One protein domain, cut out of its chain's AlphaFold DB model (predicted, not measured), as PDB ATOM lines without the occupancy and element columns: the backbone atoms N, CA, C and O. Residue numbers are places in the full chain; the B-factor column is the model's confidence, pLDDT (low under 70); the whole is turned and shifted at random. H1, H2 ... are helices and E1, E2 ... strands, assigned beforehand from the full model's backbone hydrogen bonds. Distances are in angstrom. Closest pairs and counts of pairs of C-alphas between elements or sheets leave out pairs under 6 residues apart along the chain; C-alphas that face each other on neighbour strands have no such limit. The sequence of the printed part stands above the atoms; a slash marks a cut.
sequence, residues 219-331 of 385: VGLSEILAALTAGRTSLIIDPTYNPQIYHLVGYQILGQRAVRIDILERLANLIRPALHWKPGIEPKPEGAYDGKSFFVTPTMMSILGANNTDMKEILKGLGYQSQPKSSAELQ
ATOM      1  N   VAL A 219      39.785  50.632  26.727       89.38
ATOM      2  CA  VAL A 219      38.699  51.607  26.870       89.38
ATOM      3  C   VAL A 219      38.559  52.420  25.575       89.38
ATOM      4  O   VAL A 219      39.539  52.924  25.026       89.38
ATOM      5  N   GLY A 220      37.332  52.508  25.057       89.81
ATOM      6  CA  GLY A 220      37.004  53.276  23.852       89.81
ATOM      7  C   GLY A 220      37.270  52.582  22.510       89.81
ATOM      8  O   GLY A 220      36.795  53.065  21.480       89.81
ATOM      9  N   LEU A 221      37.952  51.426  22.473       92.19
ATOM     10  CA  LEU A 221      38.252  50.726  21.213       92.19
ATOM     11  C   LEU A 221      36.979  50.377  20.425       92.19
ATOM     12  O   LEU A 221      36.893  50.650  19.226       92.19
ATOM     13  N   SER A 222      35.977  49.811  21.101       92.69
ATOM     14  CA  SER A 222      34.696  49.438  20.490       92.69
ATOM     15  C   SER A 222      33.975  50.640  19.875       92.69
ATOM     16  O   SER A 222      33.413  50.532  18.787       92.69
ATOM     17  N   GLU A 223      34.031  51.800  20.528       94.56
ATOM     18  CA  GLU A 223      33.382  53.026  20.058       94.56
ATOM     19  C   GLU A 223      34.089  53.615  18.837       94.56
ATOM     20  O   GLU A 223      33.438  53.969  17.851       94.56
ATOM     21  N   ILE A 224      35.425  53.659  18.858       95.81
ATOM     22  CA  ILE A 224      36.230  54.142  17.731       95.81
ATOM     23  C   ILE A 224      36.019  53.237  16.505       95.81
ATOM     24  O   ILE A 224      35.800  53.730  15.395       95.81
ATOM     25  N   LEU A 225      36.016  51.912  16.690       95.00
ATOM     26  CA  LEU A 225      35.757  50.946  15.617       95.00
ATOM     27  C   LEU A 225      34.318  51.024  15.086       95.00
ATOM     28  O   LEU A 225      34.103  50.928  13.871       95.00
ATOM     29  N   ALA A 226      33.331  51.223  15.964       95.50
ATOM     30  CA  ALA A 226      31.943  51.440  15.562       95.50
ATOM     31  C   ALA A 226      31.813  52.715  14.720       95.50
ATOM     32  O   ALA A 226      31.162  52.711  13.672       95.50
ATOM     33  N   ALA A 227      32.500  53.788  15.113       95.56
ATOM     34  CA  ALA A 227      32.498  55.034  14.367       95.56
ATOM     35  C   ALA A 227      33.190  54.907  12.996       95.56
ATOM     36  O   ALA A 227      32.675  55.435  12.005       95.56
ATOM     37  N   LEU A 228      34.294  54.152  12.911       96.25
ATOM     38  CA  LEU A 228      34.932  53.813  11.634       96.25
ATOM     39  C   LEU A 228      33.969  53.042  10.722       96.25
ATOM     40  O   LEU A 228      33.849  53.363   9.538       96.25
ATOM     41  N   THR A 229      33.267  52.050  11.273       96.38
ATOM     42  CA  THR A 229      32.296  51.215  10.545       96.38
ATOM     43  C   THR A 229      31.108  52.038  10.047       96.38
ATOM     44  O   THR A 229      30.656  51.850   8.922       96.38
ATOM     45  N   ALA A 230      30.666  53.022  10.833       95.94
ATOM     46  CA  ALA A 230      29.650  53.998  10.441       95.94
ATOM     47  C   ALA A 230      30.150  55.042   9.416       95.94
ATOM     48  O   ALA A 230      29.403  55.948   9.047       95.94
ATOM     49  N   GLY A 231      31.409  54.961   8.972       93.62
ATOM     50  CA  GLY A 231      31.977  55.865   7.971       93.62
ATOM     51  C   GLY A 231      32.258  57.278   8.488       93.62
ATOM     52  O   GLY A 231      32.360  58.208   7.688       93.62
ATOM     53  N   ARG A 232      32.388  57.473   9.808       94.44
ATOM     54  CA  ARG A 232      32.655  58.799  10.388       94.44
ATOM     55  C   ARG A 232      34.022  59.319   9.944       94.44
ATOM     56  O   ARG A 232      35.048  58.687  10.182       94.44
ATOM     57  N   THR A 233      34.046  60.496   9.324       94.06
ATOM     58  CA  THR A 233      35.273  61.157   8.841       94.06
ATOM     59  C   THR A 233      36.109  61.752   9.969       94.06
ATOM     60  O   THR A 233      37.336  61.806   9.869       94.06
ATOM     61  N   SER A 234      35.458  62.169  11.054       94.00
ATOM     62  CA  SER A 234      36.105  62.697  12.246       94.00
ATOM     63  C   SER A 234      35.285  62.426  13.510       94.00
ATOM     64  O   SER A 234      34.078  62.187  13.441       94.00
ATOM     65  N   LEU A 235      35.964  62.463  14.655       93.38
ATOM     66  CA  LEU A 235      35.447  62.170  15.992       93.38
ATOM     67  C   LEU A 235      35.937  63.238  16.966       93.38
ATOM     68  O   LEU A 235      37.004  63.813  16.753       93.38
ATOM     69  N   ILE A 236      35.183  63.483  18.034       93.25
ATOM     70  CA  ILE A 236      35.703  64.209  19.199       93.25
ATOM     71  C   ILE A 236      36.587  63.230  19.974       93.25
ATOM     72  O   ILE A 236      36.244  62.052  20.083       93.25
ATOM     73  N   ILE A 237      37.745  63.689  20.443       94.81
ATOM     74  CA  ILE A 237      38.625  62.843  21.250       94.81
ATOM     75  C   ILE A 237      38.063  62.702  22.660       94.81
ATOM     76  O   ILE A 237      37.623  63.689  23.251       94.81
ATOM     77  N   ASP A 238      38.134  61.494  23.203       94.56
ATOM     78  CA  ASP A 238      37.962  61.281  24.630       94.56
ATOM     79  C   ASP A 238      39.360  61.201  25.268       94.56
ATOM     80  O   ASP A 238      40.171  60.368  24.850       94.56
ATOM     81  N   PRO A 239      39.696  62.072  26.239       91.69
ATOM     82  CA  PRO A 239      41.014  62.076  26.870       91.69
ATOM     83  C   PRO A 239      41.289  60.825  27.718       91.69
ATOM     84  O   PRO A 239      42.437  60.609  28.101       91.69
ATOM     85  N   THR A 240      40.271  60.018  28.027       92.69
ATOM     86  CA  THR A 240      40.430  58.739  28.732       92.69
ATOM     87  C   THR A 240      40.910  57.616  27.811       92.69
ATOM     88  O   THR A 240      41.426  56.611  28.296       92.69
ATOM     89  N   TYR A 241      40.776  57.772  26.487       93.62
ATOM     90  CA  TYR A 241      41.148  56.741  25.517       93.62
ATOM     91  C   TYR A 241      42.630  56.839  25.177       93.62
ATOM     92  O   TYR A 241      43.192  57.929  25.058       93.62
ATOM     93  N   ASN A 242      43.271  55.690  24.952       92.56
ATOM     94  CA  ASN A 242      44.665  55.666  24.528       92.56
ATOM     95  C   ASN A 242      44.802  56.325  23.135       92.56
ATOM     96  O   ASN A 242      44.242  55.812  22.157       92.56
ATOM     97  N   PRO A 243      45.581  57.418  22.992       93.56
ATOM     98  CA  PRO A 243      45.757  58.116  21.718       93.56
ATOM     99  C   PRO A 243      46.257  57.223  20.575       93.56
ATOM    100  O   PRO A 243      45.961  57.488  19.409       93.56
ATOM    101  N   GLN A 244      47.002  56.156  20.889       92.81
ATOM    102  CA  GLN A 244      47.502  55.211  19.888       92.81
ATOM    103  C   GLN A 244      46.379  54.439  19.193       92.81
ATOM    104  O   GLN A 244      46.512  54.130  18.011       92.81
ATOM    105  N   ILE A 245      45.249  54.191  19.863       93.62
ATOM    106  CA  ILE A 245      44.115  53.475  19.261       93.62
ATOM    107  C   ILE A 245      43.570  54.255  18.066       93.62
ATOM    108  O   ILE A 245      43.338  53.675  17.008       93.62
ATOM    109  N   TYR A 246      43.433  55.579  18.196       96.12
ATOM    110  CA  TYR A 246      43.020  56.426  17.077       96.12
ATOM    111  C   TYR A 246      43.966  56.257  15.887       96.12
ATOM    112  O   TYR A 246      43.498  56.026  14.773       96.12
ATOM    113  N   HIS A 247      45.281  56.291  16.130       94.88
ATOM    114  CA  HIS A 247      46.287  56.138  15.081       94.88
ATOM    115  C   HIS A 247      46.202  54.776  14.378       94.88
ATOM    116  O   HIS A 247      46.154  54.730  13.150       94.88
ATOM    117  N   LEU A 248      46.102  53.686  15.146       94.31
ATOM    118  CA  LEU A 248      45.994  52.315  14.630       94.31
ATOM    119  C   LEU A 248      44.740  52.101  13.779       94.31
ATOM    120  O   LEU A 248      44.786  51.405  12.768       94.31
ATOM    121  N   VAL A 249      43.622  52.722  14.166       95.94
ATOM    122  CA  VAL A 249      42.361  52.664  13.411       95.94
ATOM    123  C   VAL A 249      42.391  53.576  12.170       95.94
ATOM    124  O   VAL A 249      41.531  53.476  11.295       95.94
ATOM    125  N   GLY A 250      43.400  54.443  12.043       96.25
ATOM    126  CA  GLY A 250      43.583  55.316  10.885       96.25
ATOM    127  C   GLY A 250      43.070  56.743  11.070       96.25
ATOM    128  O   GLY A 250      42.792  57.428  10.082       96.25
ATOM    129  N   TYR A 251      42.948  57.200  12.314       97.00
ATOM    130  CA  TYR A 251      42.644  58.579  12.680       97.00
ATOM    131  C   TYR A 251      43.880  59.293  13.233       97.00
ATOM    132  O   TYR A 251      44.635  58.759  14.037       97.00
ATOM    133  N   GLN A 252      44.048  60.554  12.855       95.88
ATOM    134  CA  GLN A 252      45.060  61.442  13.402       95.88
ATOM    135  C   GLN A 252      44.404  62.452  14.339       95.88
ATOM    136  O   GLN A 252      43.460  63.144  13.956       95.88
ATOM    137  N   ILE A 253      44.934  62.563  15.555       95.50
ATOM    138  CA  ILE A 253      44.479  63.546  16.539       95.50
ATOM    139  C   ILE A 253      45.038  64.928  16.178       95.50
ATOM    140  O   ILE A 253      46.243  65.099  15.986       95.50
ATOM    141  N   LEU A 254      44.144  65.910  16.074       93.88
ATOM    142  CA  LEU A 254      44.409  67.308  15.753       93.88
ATOM    143  C   LEU A 254      43.522  68.190  16.642       93.88
ATOM    144  O   LEU A 254      42.323  68.349  16.402       93.88
ATOM    145  N   GLY A 255      44.111  68.748  17.702       88.75
ATOM    146  CA  GLY A 255      43.357  69.486  18.716       88.75
ATOM    147  C   GLY A 255      42.388  68.564  19.455       88.75
ATOM    148  O   GLY A 255      42.795  67.522  19.955       88.75
ATOM    149  N   GLN A 256      41.106  68.932  19.502       90.44
ATOM    150  CA  GLN A 256      40.054  68.156  20.178       90.44
ATOM    151  C   GLN A 256      39.390  67.104  19.274       90.44
ATOM    152  O   GLN A 256      38.393  66.492  19.658       90.44
ATOM    153  N   ARG A 257      39.903  66.898  18.053       93.25
ATOM    154  CA  ARG A 257      39.311  65.969  17.086       93.25
ATOM    155  C   ARG A 257      40.305  64.944  16.585       93.25
ATOM    156  O   ARG A 257      41.465  65.256  16.349       93.25
ATOM    157  N   ALA A 258      39.816  63.740  16.333       95.75
ATOM    158  CA  ALA A 258      40.515  62.732  15.560       95.75
ATOM    159  C   ALA A 258      39.923  62.706  14.146       95.75
ATOM    160  O   ALA A 258      38.712  62.568  13.983       95.75
ATOM    161  N   VAL A 259      40.747  62.859  13.112       96.38
ATOM    162  CA  VAL A 259      40.310  62.913  11.707       96.38
ATOM    163  C   VAL A 259      40.936  61.765  10.938       96.38
ATOM    164  O   VAL A 259      42.131  61.513  11.076       96.38
ATOM    165  N   ARG A 260      40.158  61.078  10.100       96.88
ATOM    166  CA  ARG A 260      40.691  59.992   9.274       96.88
ATOM    167  C   ARG A 260      41.816  60.473   8.364       96.88
ATOM    168  O   ARG A 260      41.720  61.529   7.734       96.88
ATOM    169  N   ILE A 261      42.856  59.658   8.245       97.00
ATOM    170  CA  ILE A 261      44.062  59.990   7.483       97.00
ATOM    171  C   ILE A 261      43.745  60.213   6.002       97.00
ATOM    172  O   ILE A 261      44.180  61.208   5.432       97.00
ATOM    173  N   ASP A 262      42.929  59.361   5.380       96.19
ATOM    174  CA  ASP A 262      42.534  59.533   3.977       96.19
ATOM    175  C   ASP A 262      41.771  60.844   3.729       96.19
ATOM    176  O   ASP A 262      41.951  61.485   2.692       96.19
ATOM    177  N   ILE A 263      40.963  61.283   4.694       96.44
ATOM    178  CA  ILE A 263      40.247  62.561   4.644       96.44
ATOM    179  C   ILE A 263      41.210  63.746   4.793       96.44
ATOM    180  O   ILE A 263      41.086  64.721   4.050       96.44
ATOM    181  N   LEU A 264      42.209  63.653   5.677       96.06
ATOM    182  CA  LEU A 264      43.252  64.678   5.805       96.06
ATOM    183  C   LEU A 264      44.065  64.840   4.521       96.06
ATOM    184  O   LEU A 264      44.364  65.962   4.112       96.06
ATOM    185  N   GLU A 265      44.387  63.738   3.847       96.44
ATOM    186  CA  GLU A 265      45.119  63.806   2.582       96.44
ATOM    187  C   GLU A 265      44.262  64.355   1.438       96.44
ATOM    188  O   GLU A 265      44.755  65.100   0.589       96.44
ATOM    189  N   ARG A 266      42.953  64.075   1.439       95.56
ATOM    190  CA  ARG A 266      42.007  64.721   0.518       95.56
ATOM    191  C   ARG A 266      41.913  66.223   0.759       95.56
ATOM    192  O   ARG A 266      41.933  66.981  -0.207       95.56
ATOM    193  N   LEU A 267      41.864  66.656   2.019       95.38
ATOM    194  CA  LEU A 267      41.912  68.074   2.366       95.38
ATOM    195  C   LEU A 267      43.204  68.723   1.850       95.38
ATOM    196  O   LEU A 267      43.158  69.776   1.215       95.38
ATOM    197  N   ALA A 268      44.352  68.076   2.058       95.00
ATOM    198  CA  ALA A 268      45.632  68.572   1.560       95.00
ATOM    199  C   ALA A 268      45.648  68.734   0.032       95.00
ATOM    200  O   ALA A 268      46.243  69.681  -0.482       95.00
ATOM    201  N   ASN A 269      44.977  67.835  -0.694       94.19
ATOM    202  CA  ASN A 269      44.851  67.912  -2.148       94.19
ATOM    203  C   ASN A 269      43.981  69.087  -2.625       94.19
ATOM    204  O   ASN A 269      44.181  69.529  -3.749       94.19
ATOM    205  N   LEU A 270      43.072  69.616  -1.797       93.44
ATOM    206  CA  LEU A 270      42.341  70.857  -2.092       93.44
ATOM    207  C   LEU A 270      43.168  72.104  -1.766       93.44
ATOM    208  O   LEU A 270      43.185  73.063  -2.530       93.44
ATOM    209  N   ILE A 271      43.888  72.078  -0.643       93.44
ATOM    210  CA  ILE A 271      44.686  73.221  -0.183       93.44
ATOM    211  C   ILE A 271      45.911  73.440  -1.082       93.44
ATOM    212  O   ILE A 271      46.278  74.576  -1.370       93.44
ATOM    213  N   ARG A 272      46.565  72.366  -1.547       92.25
ATOM    214  CA  ARG A 272      47.824  72.478  -2.297       92.25
ATOM    215  C   ARG A 272      47.677  73.285  -3.598       92.25
ATOM    216  O   ARG A 272      48.498  74.186  -3.773       92.25
ATOM    217  N   PRO A 273      46.699  73.032  -4.489       91.75
ATOM    218  CA  PRO A 273      46.481  73.873  -5.664       91.75
ATOM    219  C   PRO A 273      46.198  75.331  -5.296       91.75
ATOM    220  O   PRO A 273      46.789  76.218  -5.899       91.75
ATOM    221  N   ALA A 274      45.379  75.579  -4.267       91.31
ATOM    222  CA  ALA A 274      45.060  76.932  -3.810       91.31
ATOM    223  C   ALA A 274      46.301  77.708  -3.328       91.31
ATOM    224  O   ALA A 274      46.432  78.896  -3.608       91.31
ATOM    225  N   LEU A 275      47.238  77.025  -2.661       90.38
ATOM    226  CA  LEU A 275      48.498  77.612  -2.202       90.38
ATOM    227  C   LEU A 275      49.513  77.870  -3.320       90.38
ATOM    228  O   LEU A 275      50.292  78.804  -3.207       90.38
ATOM    229  N   HIS A 276      49.551  77.041  -4.367       87.62
ATOM    230  CA  HIS A 276      50.528  77.187  -5.460       87.62
ATOM    231  C   HIS A 276      50.006  78.029  -6.625       87.62
ATOM    232  O   HIS A 276      50.762  78.340  -7.549       87.62
ATOM    233  N   TRP A 277      48.720  78.372  -6.600       91.62
ATOM    234  CA  TRP A 277      48.101  79.208  -7.608       91.62
ATOM    235  C   TRP A 277      48.709  80.609  -7.606       91.62
ATOM    236  O   TRP A 277      48.883  81.211  -6.550       91.62
ATOM    237  N   LYS A 278      49.005  81.145  -8.789       87.25
ATOM    238  CA  LYS A 278      49.474  82.522  -8.945       87.25
ATOM    239  C   LYS A 278      48.381  83.368  -9.600       87.25
ATOM    240  O   LYS A 278      47.726  82.856 -10.511       87.25
ATOM    241  N   PRO A 279      48.228  84.637  -9.179       84.75
ATOM    242  CA  PRO A 279      47.356  85.598  -9.851       84.75
ATOM    243  C   PRO A 279      47.607  85.613 -11.373       84.75
ATOM    244  O   PRO A 279      48.761  85.518 -11.801       84.75
ATOM    245  N   GLY A 280      46.535  85.632 -12.170       82.25
ATOM    246  CA  GLY A 280      46.568  85.561 -13.639       82.25
ATOM    247  C   GLY A 280      46.576  84.163 -14.285       82.25
ATOM    248  O   GLY A 280      46.550  84.077 -15.509       82.25
ATOM    249  N   ILE A 281      46.606  83.060 -13.521       83.38
ATOM    250  CA  ILE A 281      46.524  81.692 -14.078       83.38
ATOM    251  C   ILE A 281      45.092  81.158 -13.974       83.38
ATOM    252  O   ILE A 281      44.539  81.093 -12.880       83.38
ATOM    253  N   GLU A 282      44.508  80.682 -15.075       85.56
ATOM    254  CA  GLU A 282      43.200  80.017 -15.060       85.56
ATOM    255  C   GLU A 282      43.303  78.493 -15.273       85.56
ATOM    256  O   GLU A 282      44.193  78.031 -15.992       85.56
ATOM    257  N   PRO A 283      42.405  77.689 -14.664       87.06
ATOM    258  CA  PRO A 283      41.330  78.099 -13.752       87.06
ATOM    259  C   PRO A 283      41.838  78.391 -12.328       87.06
ATOM    260  O   PRO A 283      42.692  77.673 -11.803       87.06
ATOM    261  N   LYS A 284      41.272  79.417 -11.676       88.88
ATOM    262  CA  LYS A 284      41.544  79.755 -10.266       88.88
ATOM    263  C   LYS A 284      40.973  78.671  -9.338       88.88
ATOM    264  O   LYS A 284      39.756  78.484  -9.315       88.88
ATOM    265  N   PRO A 285      41.806  77.959  -8.553       90.81
ATOM    266  CA  PRO A 285      41.317  76.980  -7.592       90.81
ATOM    267  C   PRO A 285      40.455  77.635  -6.511       90.81
ATOM    268  O   PRO A 285      40.737  78.744  -6.052       90.81
ATOM    269  N   GLU A 286      39.429  76.919  -6.052       88.19
ATOM    270  CA  GLU A 286      38.592  77.371  -4.942       88.19
ATOM    271  C   GLU A 286      39.451  77.589  -3.681       88.19
ATOM    272  O   GLU A 286      40.287  76.754  -3.330       88.19
ATOM    273  N   GLY A 287      39.263  78.718  -2.997       88.25
ATOM    274  CA  GLY A 287      40.050  79.062  -1.808       88.25
ATOM    275  C   GLY A 287      41.403  79.720  -2.095       88.25
ATOM    276  O   GLY A 287      42.049  80.167  -1.148       88.25
ATOM    277  N   ALA A 288      41.846  79.813  -3.358       90.12
ATOM    278  CA  ALA A 288      43.094  80.491  -3.713       90.12
ATOM    279  C   ALA A 288      43.022  82.001  -3.429       90.12
ATOM    280  O   ALA A 288      42.014  82.649  -3.723       90.12
ATOM    281  N   TYR A 289      44.104  82.567  -2.879       86.06
ATOM    282  CA  TYR A 289      44.154  83.982  -2.499       86.06
ATOM    283  C   TYR A 289      45.247  84.788  -3.213       86.06
ATOM    284  O   TYR A 289      44.958  85.720  -3.963       86.06
ATOM    285  N   ASP A 290      46.515  84.479  -2.948       82.81
ATOM    286  CA  ASP A 290      47.670  85.260  -3.420       82.81
ATOM    287  C   ASP A 290      48.906  84.396  -3.729       82.81
ATOM    288  O   ASP A 290      50.011  84.921  -3.870       82.81
ATOM    289  N   GLY A 291      48.737  83.074  -3.797       80.31
ATOM    290  CA  GLY A 291      49.829  82.114  -3.991       80.31
ATOM    291  C   GLY A 291      50.734  81.903  -2.782       80.31
ATOM    292  O   GLY A 291      51.810  81.320  -2.903       80.31
ATOM    293  N   LYS A 292      50.324  82.398  -1.611       84.19
ATOM    294  CA  LYS A 292      50.961  82.117  -0.313       84.19
ATOM    295  C   LYS A 292      49.942  81.735   0.753       84.19
ATOM    296  O   LYS A 292      50.268  81.004   1.684       84.19
ATOM    297  N   SER A 293      48.716  82.214   0.593       89.19
ATOM    298  CA  SER A 293      47.602  82.026   1.505       89.19
ATOM    299  C   SER A 293      46.418  81.401   0.777       89.19
ATOM    300  O   SER A 293      46.281  81.491  -0.446       89.19
ATOM    301  N   PHE A 294      45.532  80.794   1.555       92.19
ATOM    302  CA  PHE A 294      44.237  80.316   1.096       92.19
ATOM    303  C   PHE A 294      43.183  80.675   2.141       92.19
ATOM    304  O   PHE A 294      43.509  80.912   3.307       92.19
ATOM    305  N   PHE A 295      41.921  80.700   1.734       90.50
ATOM    306  CA  PHE A 295      40.797  80.760   2.661       90.50
ATOM    307  C   PHE A 295      40.059  79.422   2.675       90.50
ATOM    308  O   PHE A 295      40.037  78.685   1.689       90.50
ATOM    309  N   VAL A 296      39.469  79.092   3.822       91.31
ATOM    310  CA  VAL A 296      38.708  77.854   3.997       91.31
ATOM    311  C   VAL A 296      37.422  77.935   3.184       91.31
ATOM    312  O   VAL A 296      36.641  78.872   3.348       91.31
ATOM    313  N   THR A 297      37.185  76.937   2.338       91.44
ATOM    314  CA  THR A 297      35.967  76.855   1.527       91.44
ATOM    315  C   THR A 297      34.908  75.963   2.188       91.44
ATOM    316  O   THR A 297      35.251  75.092   3.002       91.44
ATOM    317  N   PRO A 298      33.614  76.109   1.834       91.50
ATOM    318  CA  PRO A 298      32.568  75.184   2.274       91.50
ATOM    319  C   PRO A 298      32.882  73.723   1.927       91.50
ATOM    320  O   PRO A 298      32.657  72.830   2.746       91.50
ATOM    321  N   THR A 299      33.485  73.485   0.758       91.88
ATOM    322  CA  THR A 299      33.944  72.166   0.305       91.88
ATOM    323  C   THR A 299      34.950  71.548   1.282       91.88
ATOM    324  O   THR A 299      34.817  70.380   1.656       91.88
ATOM    325  N   MET A 300      35.930  72.329   1.755       93.69
ATOM    326  CA  MET A 300      36.932  71.859   2.721       93.69
ATOM    327  C   MET A 300      36.306  71.473   4.070       93.69
ATOM    328  O   MET A 300      36.655  70.434   4.630       93.69
ATOM    329  N   MET A 301      35.356  72.270   4.579       91.06
ATOM    330  CA  MET A 301      34.651  71.974   5.837       91.06
ATOM    331  C   MET A 301      33.755  70.735   5.724       91.06
ATOM    332  O   MET A 301      33.749  69.884   6.616       91.06
ATOM    333  N   SER A 302      33.036  70.607   4.603       91.12
ATOM    334  CA  SER A 302      32.122  69.490   4.341       91.12
ATOM    335  C   SER A 302      32.843  68.139   4.338       91.12
ATOM    336  O   SER A 302      32.379  67.197   4.977       91.12
ATOM    337  N   ILE A 303      34.023  68.051   3.709       90.56
ATOM    338  CA  ILE A 303      34.817  66.809   3.647       90.56
ATOM    339  C   ILE A 303      35.239  66.316   5.039       90.56
ATOM    340  O   ILE A 303      35.256  65.110   5.291       90.56
ATOM    341  N   LEU A 304      35.570  67.235   5.947       86.81
ATOM    342  CA  LEU A 304      35.967  66.905   7.316       86.81
ATOM    343  C   LEU A 304      34.776  66.597   8.231       86.81
ATOM    344  O   LEU A 304      34.959  65.942   9.261       86.81
ATOM    345  N   GLY A 305      33.577  67.070   7.878       85.25
ATOM    346  CA  GLY A 305      32.433  67.099   8.790       85.25
ATOM    347  C   GLY A 305      32.705  67.986  10.010       85.25
ATOM    348  O   GLY A 305      32.359  67.614  11.128       85.25
ATOM    349  N   ALA A 306      33.397  69.110   9.801       84.06
ATOM    350  CA  ALA A 306      33.899  69.995  10.849       84.06
ATOM    351  C   ALA A 306      33.305  71.404  10.717       84.06
ATOM    352  O   ALA A 306      33.059  71.885   9.610       84.06
ATOM    353  N   ASN A 307      33.092  72.077  11.850       88.50
ATOM    354  CA  ASN A 307      32.711  73.492  11.871       88.50
ATOM    355  C   ASN A 307      33.953  74.408  11.726       88.50
ATOM    356  O   ASN A 307      35.087  73.936  11.658       88.50
ATOM    357  N   ASN A 308      33.756  75.731  11.694       87.62
ATOM    358  CA  ASN A 308      34.857  76.697  11.558       87.62
ATOM    359  C   ASN A 308      35.900  76.602  12.685       87.62
ATOM    360  O   ASN A 308      37.101  76.709  12.429       87.62
ATOM    361  N   THR A 309      35.452  76.405  13.926       88.50
ATOM    362  CA  THR A 309      36.329  76.285  15.098       88.50
ATOM    363  C   THR A 309      37.194  75.033  14.990       88.50
ATOM    364  O   THR A 309      38.414  75.106  15.115       88.50
ATOM    365  N   ASP A 310      36.567  73.905  14.662       89.94
ATOM    366  CA  ASP A 310      37.226  72.623  14.444       89.94
ATOM    367  C   ASP A 310      38.242  72.713  13.299       89.94
ATOM    368  O   ASP A 310      39.376  72.259  13.426       89.94
ATOM    369  N   MET A 311      37.859  73.346  12.187       91.50
ATOM    370  CA  MET A 311      38.723  73.520  11.022       91.50
ATOM    371  C   MET A 311      39.970  74.344  11.354       91.50
ATOM    372  O   MET A 311      41.071  74.002  10.925       91.50
ATOM    373  N   LYS A 312      39.825  75.401  12.158       90.69
ATOM    374  CA  LYS A 312      40.958  76.203  12.632       90.69
ATOM    375  C   LYS A 312      41.947  75.358  13.440       90.69
ATOM    376  O   LYS A 312      43.147  75.418  13.169       90.69
ATOM    377  N   GLU A 313      41.465  74.567  14.397       91.25
ATOM    378  CA  GLU A 313      42.325  73.707  15.225       91.25
ATOM    379  C   GLU A 313      42.973  72.580  14.407       91.25
ATOM    380  O   GLU A 313      44.163  72.310  14.570       91.25
ATOM    381  N   ILE A 314      42.239  71.988  13.458       93.00
ATOM    382  CA  ILE A 314      42.765  70.989  12.515       93.00
ATOM    383  C   ILE A 314      43.904  71.587  11.685       93.00
ATOM    384  O   ILE A 314      45.001  71.031  11.652       93.00
ATOM    385  N   LEU A 315      43.683  72.738  11.041       93.56
ATOM    386  CA  LEU A 315      44.702  73.403  10.227       93.56
ATOM    387  C   LEU A 315      45.933  73.793  11.051       93.56
ATOM    388  O   LEU A 315      47.062  73.585  10.603       93.56
ATOM    389  N   LYS A 316      45.729  74.294  12.271       92.50
ATOM    390  CA  LYS A 316      46.817  74.597  13.204       92.50
ATOM    391  C   LYS A 316      47.612  73.340  13.565       92.50
ATOM    392  O   LYS A 316      48.840  73.369  13.518       92.50
ATOM    393  N   GLY A 317      46.935  72.226  13.849       90.31
ATOM    394  CA  GLY A 317      47.567  70.929  14.114       90.31
ATOM    395  C   GLY A 317      48.364  70.381  12.923       90.31
ATOM    396  O   GLY A 317      49.392  69.734  13.108       90.31
ATOM    397  N   LEU A 318      47.947  70.697  11.693       91.38
ATOM    398  CA  LEU A 318      48.683  70.370  10.464       91.38
ATOM    399  C   LEU A 318      49.888  71.298  10.209       91.38
ATOM    400  O   LEU A 318      50.722  71.001   9.350       91.38
ATOM    401  N   GLY A 319      50.014  72.386  10.974       90.44
ATOM    402  CA  GLY A 319      51.111  73.352  10.896       90.44
ATOM    403  C   GLY A 319      50.814  74.603  10.066       90.44
ATOM    404  O   GLY A 319      51.739  75.362   9.786       90.44
ATOM    405  N   TYR A 320      49.560  74.838   9.670       91.75
ATOM    406  CA  TYR A 320      49.166  76.098   9.037       91.75
ATOM    407  C   TYR A 320      49.033  77.220  10.072       91.75
ATOM    408  O   TYR A 320      48.694  76.990  11.233       91.75
ATOM    409  N   GLN A 321      49.270  78.454   9.632       88.81
ATOM    410  CA  GLN A 321      49.122  79.653  10.452       88.81
ATOM    411  C   GLN A 321      47.856  80.410  10.050       88.81
ATOM    412  O   GLN A 321      47.559  80.554   8.868       88.81
ATOM    413  N   SER A 322      47.105  80.893  11.039       86.62
ATOM    414  CA  SER A 322      45.906  81.698  10.806       86.62
ATOM    415  C   SER A 322      46.236  83.186  10.849       86.62
ATOM    416  O   SER A 322      46.806  83.647  11.839       86.62
ATOM    417  N   GLN A 323      45.788  83.942   9.849       84.00
ATOM    418  CA  GLN A 323      45.793  85.403   9.875       84.00
ATOM    419  C   GLN A 323      44.349  85.909  10.022       84.00
ATOM    420  O   GLN A 323      43.499  85.536   9.210       84.00
ATOM    421  N   PRO A 324      44.031  86.720  11.047       77.25
ATOM    422  CA  PRO A 324      42.701  87.299  11.182       77.25
ATOM    423  C   PRO A 324      42.472  88.315  10.060       77.25
ATOM    424  O   PRO A 324      43.307  89.187   9.822       77.25
ATOM    425  N   LYS A 325      41.339  88.194   9.373       75.50
ATOM    426  CA  LYS A 325      40.911  89.116   8.321       75.50
ATOM    427  C   LYS A 325      39.393  89.189   8.310       75.50
ATOM    428  O   LYS A 325      38.749  88.149   8.466       75.50
ATOM    429  N   SER A 326      38.809  90.381   8.173       72.88
ATOM    430  CA  SER A 326      37.347  90.471   8.139       72.88
ATOM    431  C   SER A 326      36.810  89.909   6.819       72.88
ATOM    432  O   SER A 326      37.449  90.016   5.771       72.88
ATOM    433  N   SER A 327      35.626  89.294   6.850       67.88
ATOM    434  CA  SER A 327      34.980  88.760   5.642       67.88
ATOM    435  C   SER A 327      34.713  89.855   4.604       67.88
ATOM    436  O   SER A 327      34.868  89.613   3.410       67.88
ATOM    437  N   ALA A 328      34.386  91.068   5.058       69.44
ATOM    438  CA  ALA A 328      34.177  92.232   4.203       69.44
ATOM    439  C   ALA A 328      35.481  92.721   3.551       69.44
ATOM    440  O   ALA A 328      35.472  93.092   2.380       69.44
ATOM    441  N   GLU A 329      36.605  92.702   4.272       70.50
ATOM    442  CA  GLU A 329      37.930  93.008   3.711       70.50
ATOM    443  C   GLU A 329      38.381  91.936   2.721       70.50
ATOM    444  O   GLU A 329      38.886  92.269   1.654       70.50
ATOM    445  N   LEU A 330      38.159  90.657   3.038       72.00
ATOM    446  CA  LEU A 330      38.476  89.545   2.145       72.00
ATOM    447  C   LEU A 330      37.683  89.651   0.835       72.00
ATOM    448  O   LEU A 330      38.271  89.559  -0.237       72.00
ATOM    449  N   GLN A 331      36.369  89.883   0.913       68.50
ATOM    450  CA  GLN A 331      35.519  90.060  -0.266       68.50
ATOM    451  C   GLN A 331      35.935  91.290  -1.072       68.50
ATOM    452  O   GLN A 331      36.146  91.173  -2.273       68.50
TER     453      GLN A 331
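This is residues 219 to 331 of the 385 residues of the protein "ATP-dependent RNA helicase SUPV3L1/SUV3" of Bartonella sp. WD12.1 (UniProt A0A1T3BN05). A rod with a small three-stranded sheet near one end: H1 and H2 lie beyond it at that end, and the long helix H3 runs away from it along the rod to a wide loop at the far end. H4 folds back beside the first part of H3, H5 packs on the sheet on the face opposite H2, and residues 324 to 329 stick out near the loop end. The 113 printed residues hold six named helices and three named strands, in the order H1 E1 H2 E2 E3 H3 H4 H5 H6, and the class is mostly helix. The sheet runs E1 E3 E2, antiparallel throughout. The whole is only just compact, close to loose, with a radius of gyration of the C-alphas of 15.9 A and spans of 52 by 25 by 20 A.

H1, residues 221 to 229, is 12.2 A long and begins at C-alpha 221, (38.252, 50.726, 21.213). E1 is residues 234 to 236, H2 residues 243 to 249, E2 residues 251 to 254 and E3 residues 257 to 260. H3, residues 261 to 276, is 22.5 A long and ends at C-alpha 276, (50.528, 77.187, -5.460). H4 is residues 298 to 304; H5, residues 308 to 317, is 14.2 A long. H6, residues 327 to 331, ends at (35.519, 90.060, -0.266).

H1 touches H2 at a steep tilt of 39 degrees, the same way, closest at the C-alphas of Leu 221 and Ile 245, 6.8 A; H1 only grazes the sheet, with residues 224 to 228. Inner strand E3 is antiparallel to E1, with N 235 and O 258 2.8 A apart. E3 forms a hairpin with E2, with N 252 and O 259 2.8 A apart. E1, H2 and E2 make a split strand-helix-strand unit, two strands running the same way with E3 between them, and its crossover is right-handed. H2 lies over E2 at a height over the sheet of 7.6 A. H5, at 8.8 A, is on the opposite face, only just over none of the strands; this gives three layers, helices on both faces of a sheet. H3 and H4 form a helical hairpin: residues 263 to 270 of H3 touch H4 at a shallow tilt of 29 degrees, opposite ways, the C-alphas of Leu 267 and Met 300 being closest at 6.3 A. H4 and H5 are close but not clearly touching. H6 is apart from H5. Every O i to N i+4 pair is within hydrogen-bond range in H1, H5 and H6; H2 has 2 of 3, H3 10 of 12 and H4 2 of 3.

The C-alphas of Val 219 and Gly 280, the two farthest apart, are 53.4 A from each other. The printed part has no cut. The link from H3 to H4, residues 277 to 297, is long. The mean pLDDT of the printed part is 90.3; residues 327, 328 and 331 are under 70.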